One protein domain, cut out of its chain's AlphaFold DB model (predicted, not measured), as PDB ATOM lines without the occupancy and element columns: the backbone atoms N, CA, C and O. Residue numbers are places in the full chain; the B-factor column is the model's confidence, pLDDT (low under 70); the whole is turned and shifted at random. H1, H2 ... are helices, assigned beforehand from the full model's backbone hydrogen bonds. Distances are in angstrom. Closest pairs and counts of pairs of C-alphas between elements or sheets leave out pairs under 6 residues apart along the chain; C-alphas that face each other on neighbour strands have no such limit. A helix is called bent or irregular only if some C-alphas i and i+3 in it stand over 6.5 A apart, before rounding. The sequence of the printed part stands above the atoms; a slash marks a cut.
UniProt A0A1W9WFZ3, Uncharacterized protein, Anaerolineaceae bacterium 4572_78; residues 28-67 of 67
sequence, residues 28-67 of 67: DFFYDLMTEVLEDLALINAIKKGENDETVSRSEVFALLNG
ATOM      1  N   ASP A  28     -37.570  -2.712  45.674       93.94
ATOM      2  CA  ASP A  28     -36.309  -2.326  46.314       93.94
ATOM      3  C   ASP A  28     -35.146  -2.448  45.321       93.94
ATOM      4  O   ASP A  28     -34.417  -1.490  45.106       93.94
ATOM      5  N   PHE A  29     -35.061  -3.565  44.592       92.56
ATOM      6  CA  PHE A  29     -34.062  -3.748  43.534       92.56
ATOM      7  C   PHE A  29     -34.177  -2.689  42.425       92.56
ATOM      8  O   PHE A  29     -33.169  -2.158  41.961       92.56
ATOM      9  N   PHE A  30     -35.398  -2.360  41.988       90.25
ATOM     10  CA  PHE A  30     -35.610  -1.310  40.991       90.25
ATOM     11  C   PHE A  30     -35.228   0.074  41.528       90.25
ATOM     12  O   PHE A  30     -34.625   0.865  40.806       90.25
ATOM     13  N   TYR A  31     -35.567   0.367  42.783       93.94
ATOM     14  CA  TYR A  31     -35.204   1.611  43.447       93.94
ATOM     15  C   TYR A  31     -33.685   1.766  43.550       93.94
ATOM     16  O   TYR A  31     -33.165   2.818  43.182       93.94
ATOM     17  N   ASP A  32     -32.981   0.718  43.972       95.69
ATOM     18  CA  ASP A  32     -31.523   0.712  44.089       95.69
ATOM     19  C   ASP A  32     -30.865   0.929  42.721       95.69
ATOM     20  O   ASP A  32     -30.021   1.812  42.573       95.69
ATOM     21  N   LEU A  33     -31.332   0.213  41.690       94.94
ATOM     22  CA  LEU A  33     -30.846   0.382  40.319       94.94
ATOM     23  C   LEU A  33     -31.054   1.814  39.806       94.94
ATOM     24  O   LEU A  33     -30.164   2.395  39.187       94.94
ATOM     25  N   MET A  34     -32.239   2.392  40.025       95.75
ATOM     26  CA  MET A  34     -32.509   3.772  39.611       95.75
ATOM     27  C   MET A  34     -31.672   4.773  40.407       95.75
ATOM     28  O   MET A  34     -31.231   5.768  39.835       95.75
ATOM     29  N   THR A  35     -31.439   4.515  41.693       97.75
ATOM     30  CA  THR A  35     -30.602   5.362  42.550       97.75
ATOM     31  C   THR A  35     -29.171   5.393  42.031       97.75
ATOM     32  O   THR A  35     -28.663   6.480  41.776       97.75
ATOM     33  N   GLU A  36     -28.575   4.234  41.748       97.94
ATOM     34  CA  GLU A  36     -27.220   4.129  41.191       97.94
ATOM     35  C   GLU A  36     -27.089   4.893  39.863       97.94
ATOM     36  O   GLU A  36     -26.204   5.733  39.695       97.94
ATOM     37  N   VAL A  37     -28.036   4.692  38.937       98.25
ATOM     38  CA  VAL A  37     -28.032   5.397  37.644       98.25
ATOM     39  C   VAL A  37     -28.133   6.914  37.827       98.25
ATOM     40  O   VAL A  37     -27.461   7.675  37.126       98.25
ATOM     41  N   LEU A  38     -28.988   7.382  38.740       98.25
ATOM     42  CA  LEU A  38     -29.143   8.811  39.001       98.25
ATOM     43  C   LEU A  38     -27.912   9.407  39.693       98.25
ATOM     44  O   LEU A  38     -27.534  10.530  39.355       98.25
ATOM     45  N   GLU A  39     -27.282   8.678  40.612       98.19
ATOM     46  CA  GLU A  39     -26.034   9.077  41.270       98.19
ATOM     47  C   GLU A  39     -24.896   9.242  40.258       98.19
ATOM     48  O   GLU A  39     -24.237  10.287  40.242       98.19
ATOM     49  N   ASP A  40     -24.730   8.288  39.341       98.38
ATOM     50  CA  ASP A  40     -23.729   8.362  38.274       98.38
ATOM     51  C   ASP A  40     -23.954   9.574  37.361       98.38
ATOM     52  O   ASP A  40     -23.028  10.337  37.057       98.38
ATOM     53  N   LEU A  41     -25.204   9.808  36.946       98.31
ATOM     54  CA  LEU A  41     -25.559  10.974  36.135       98.31
ATOM     55  C   LEU A  41     -25.306  12.287  36.884       98.31
ATOM     56  O   LEU A  41     -24.811  13.253  36.292       98.31
ATOM     57  N   ALA A  42     -25.640  12.337  38.174       98.00
ATOM     58  CA  ALA A  42     -25.400  13.503  39.014       98.00
ATOM     59  C   ALA A  42     -23.898  13.788  39.143       98.00
ATOM     60  O   ALA A  42     -23.488  14.938  38.968       98.00
ATOM     61  N   LEU A  43     -23.077  12.758  39.359       97.38
ATOM     62  CA  LEU A  43     -21.626  12.892  39.469       97.38
ATOM     63  C   LEU A  43     -20.997  13.378  38.157       97.38
ATOM     64  O   LEU A  43     -20.206  14.322  38.171       97.38
ATOM     65  N   ILE A  44     -21.390  12.803  37.016       98.12
ATOM     66  CA  ILE A  44     -20.920  13.249  35.694       98.12
ATOM     67  C   ILE A  44     -21.237  14.733  35.482       98.12
ATOM     68  O   ILE A  44     -20.390  15.495  35.007       98.12
ATOM     69  N   ASN A  45     -22.451  15.159  35.831       96.88
ATOM     70  CA  ASN A  45     -22.853  16.556  35.694       96.88
ATOM     71  C   ASN A  45     -22.106  17.474  36.671       96.88
ATOM     72  O   ASN A  45     -21.726  18.580  36.282       96.88
ATOM     73  N   ALA A  46     -21.853  17.024  37.903       94.56
ATOM     74  CA  ALA A  46     -21.073  17.768  38.887       94.56
ATOM     75  C   ALA A  46     -19.630  17.995  38.413       94.56
ATOM     76  O   ALA A  46     -19.138  19.118  38.507       94.56
ATOM     77  N   ILE A  47     -18.988  16.975  37.831       94.81
ATOM     78  CA  ILE A  47     -17.639  17.090  37.256       94.81
ATOM     79  C   ILE A  47     -17.632  18.104  36.108       94.81
ATOM     80  O   ILE A  47     -16.870  19.064  36.152       94.81
ATOM     81  N   LYS A  48     -18.526  17.951  35.119       96.62
ATOM     82  CA  LYS A  48     -18.610  18.866  33.961       96.62
ATOM     83  C   LYS A  48     -18.855  20.317  34.365       96.62
ATOM     84  O   LYS A  48     -18.336  21.240  33.743       96.62
ATOM     85  N   LYS A  49     -19.687  20.528  35.387       94.56
ATOM     86  CA  LYS A  49     -19.927  21.864  35.929       94.56
ATOM     87  C   LYS A  49     -18.664  22.400  36.611       94.56
ATOM     88  O   LYS A  49     -18.245  23.507  36.294       94.56
ATOM     89  N   GLY A  50     -18.036  21.589  37.462       93.31
ATOM     90  CA  GLY A  50     -16.820  21.945  38.193       93.31
ATOM     91  C   GLY A  50     -15.617  22.274  37.303       93.31
ATOM     92  O   GLY A  50     -14.804  23.103  37.690       93.31
ATOM     93  N   GLU A  51     -15.520  21.704  36.095       94.69
ATOM     94  CA  GLU A  51     -14.472  22.046  35.113       94.69
ATOM     95  C   GLU A  51     -14.458  23.534  34.717       94.69
ATOM     96  O   GLU A  51     -13.421  24.038  34.291       94.69
ATOM     97  N   ASN A  52     -15.594  24.229  34.846       92.88
ATOM     98  CA  ASN A  52     -15.736  25.647  34.505       92.88
ATOM     99  C   ASN A  52     -15.838  26.564  35.738       92.88
ATOM    100  O   ASN A  52     -15.956  27.779  35.571       92.88
ATOM    101  N   ASP A  53     -15.804  26.001  36.948       92.12
ATOM    102  CA  ASP A  53     -15.877  26.745  38.207       92.12
ATOM    103  C   ASP A  53     -14.467  27.040  38.757       92.12
ATOM    104  O   ASP A  53     -13.446  26.535  38.281       92.12
ATOM    105  N   GLU A  54     -14.393  27.902  39.771       91.38
ATOM    106  CA  GLU A  54     -13.136  28.207  40.452       91.38
ATOM    107  C   GLU A  54     -12.610  27.016  41.267       91.38
ATOM    108  O   GLU A  54     -13.359  26.248  41.874       91.38
ATOM    109  N   THR A  55     -11.285  26.864  41.314       91.88
ATOM    110  CA  THR A  55     -10.654  25.843  42.150       91.88
ATOM    111  C   THR A  55     -10.650  26.286  43.606       91.88
ATOM    112  O   THR A  55     -10.132  27.359  43.916       91.88
ATOM    113  N   VAL A  56     -11.121  25.427  44.505       91.81
ATOM    114  CA  VAL A  56     -11.052  25.649  45.956       91.81
ATOM    115  C   VAL A  56      -9.997  24.758  46.604       91.81
ATOM    116  O   VAL A  56      -9.653  23.683  46.098       91.81
ATOM    117  N   SER A  57      -9.460  25.189  47.743       95.06
ATOM    118  CA  SER A  57      -8.504  24.386  48.500       95.06
ATOM    119  C   SER A  57      -9.193  23.211  49.194       95.06
ATOM    120  O   SER A  57     -10.346  23.280  49.624       95.06
ATOM    121  N   ARG A  58      -8.445  22.122  49.403       92.44
ATOM    122  CA  ARG A  58      -8.931  20.983  50.195       92.44
ATOM    123  C   ARG A  58      -9.376  21.421  51.595       92.44
ATOM    124  O   ARG A  58     -10.367  20.912  52.099       92.44
ATOM    125  N   SER A  59      -8.667  22.356  52.222       94.50
ATOM    126  CA  SER A  59      -9.036  22.880  53.542       94.50
ATOM    127  C   SER A  59     -10.419  23.525  53.557       94.50
ATOM    128  O   SER A  59     -11.181  23.268  54.482       94.50
ATOM    129  N   GLU A  60     -10.759  24.310  52.533       93.38
ATOM    130  CA  GLU A  60     -12.074  24.953  52.423       93.38
ATOM    131  C   GLU A  60     -13.186  23.916  52.246       93.38
ATOM    132  O   GLU A  60     -14.201  23.985  52.934       93.38
ATOM    133  N   VAL A  61     -12.962  22.895  51.409       90.75
ATOM    134  CA  VAL A  61     -13.925  21.796  51.220       90.75
ATOM    135  C   VAL A  61     -14.199  21.063  52.534       90.75
ATOM    136  O   VAL A  61     -15.351  20.853  52.902       90.75
ATOM    137  N   PHE A  62     -13.152  20.683  53.271       94.19
ATOM    138  CA  PHE A  62     -13.315  19.937  54.522       94.19
ATOM    139  C   PHE A  62     -13.867  20.799  55.665       94.19
ATOM    140  O   PHE A  62     -14.536  20.262  56.544       94.19
ATOM    141  N   ALA A  63     -13.646  22.117  55.654       94.56
ATOM    142  CA  ALA A  63     -14.272  23.019  56.618       94.56
ATOM    143  C   ALA A  63     -15.806  23.005  56.497       94.56
ATOM    144  O   ALA A  63     -16.489  22.969  57.515       94.56
ATOM    145  N   LEU A  64     -16.344  22.945  55.272       91.38
ATOM    146  CA  LEU A  64     -17.791  22.876  55.024       91.38
ATOM    147  C   LEU A  64     -18.428  21.551  55.470       91.38
ATOM    148  O   LEU A  64     -19.608  21.519  55.805       91.38
ATOM    149  N   LEU A  65     -17.662  20.457  55.469       89.50
ATOM    150  CA  LEU A  65     -18.151  19.123  55.838       89.50
ATOM    151  C   LEU A  65     -18.163  18.873  57.350       89.50
ATOM    152  O   LEU A  65     -18.779  17.909  57.798       89.50
ATOM    153  N   ASN A  66     -17.476  19.710  58.129       79.81
ATOM    154  CA  ASN A  66     -17.267  19.481  59.556       79.81
ATOM    155  C   ASN A  66     -18.304  20.136  60.478       79.81
ATOM    156  O   ASN A  66     -18.232  19.850  61.667       79.81
ATOM    157  N   GLY A  67     -19.254  20.927  59.958       60.75
ATOM    158  CA  GLY A  67     -20.338  21.537  60.748       60.75
ATOM    159  C   GLY A  67     -19.857  22.474  61.851       60.75
ATOM    160  O   GLY A  67     -19.627  21.990  62.979       60.75
TER     161      GLY A  67
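AT A GLANCE: This is residues 28 to 67 of the 67 residues of an uncharacterized protein of Anaerolineaceae bacterium 4572_78 (UniProt A0A1W9WFZ3). The model is an open hook lying nearly in one plane: the long helix H1 makes one arm, and the chain then turns through residues 51 to 57 into a second, shorter arm that ends in the small helix H2. The two helices do not pack on each other, and there is no core between the arms. The printed part has 40 residues with two named helices, H1 then H2 along the chain, and no named strand; the class is all helix. The whole is extended, with a radius of gyration of the C-alphas of 14.4 A, and its outline is flat, spanning 38 by 27 by 10 A.

HOW THE PARTS SIT: H1, residues 28 to 50, is the longest helix, with 23 residues. A short link of seven residues, 51 to 57, follows it and leads to H2, residues 58 to 65. H1 and H2 are apart, with no C-alpha of the one within 8 A of the other. Residues 28 to 67, of which 28 to 50 belong to H1 and 58 to 65 to H2, stand free: no C-alpha eight or more residues away along the chain comes within 10 A. In H1 and H2 every O i to N i+4 pair is within hydrogen-bond range.

IN THESE COORDINATES: H1 begins at C-alpha 28, at (-36.309, -2.326, 46.314), and ends at C-alpha 50, at (-16.820, 21.945, 38.193), 32.2 A from first to last C-alpha. It is not bent. H2 runs from Arg 58 to Leu 65, 11.0 A from first to last C-alpha, and ends at (-18.151, 19.123, 55.838).

THE WHOLE: The two C-alphas farthest apart are those of Asp 28 and Glu 54, at 38.8 A. The C-alphas of Asp 28 and Gly 67, the first and last printed residues, are 32.1 A apart. The printed part has no cut, and residue 67 is the chain's last residue. The mean pLDDT of the printed part is 93.5, and one residue, Gly 67, is under 70.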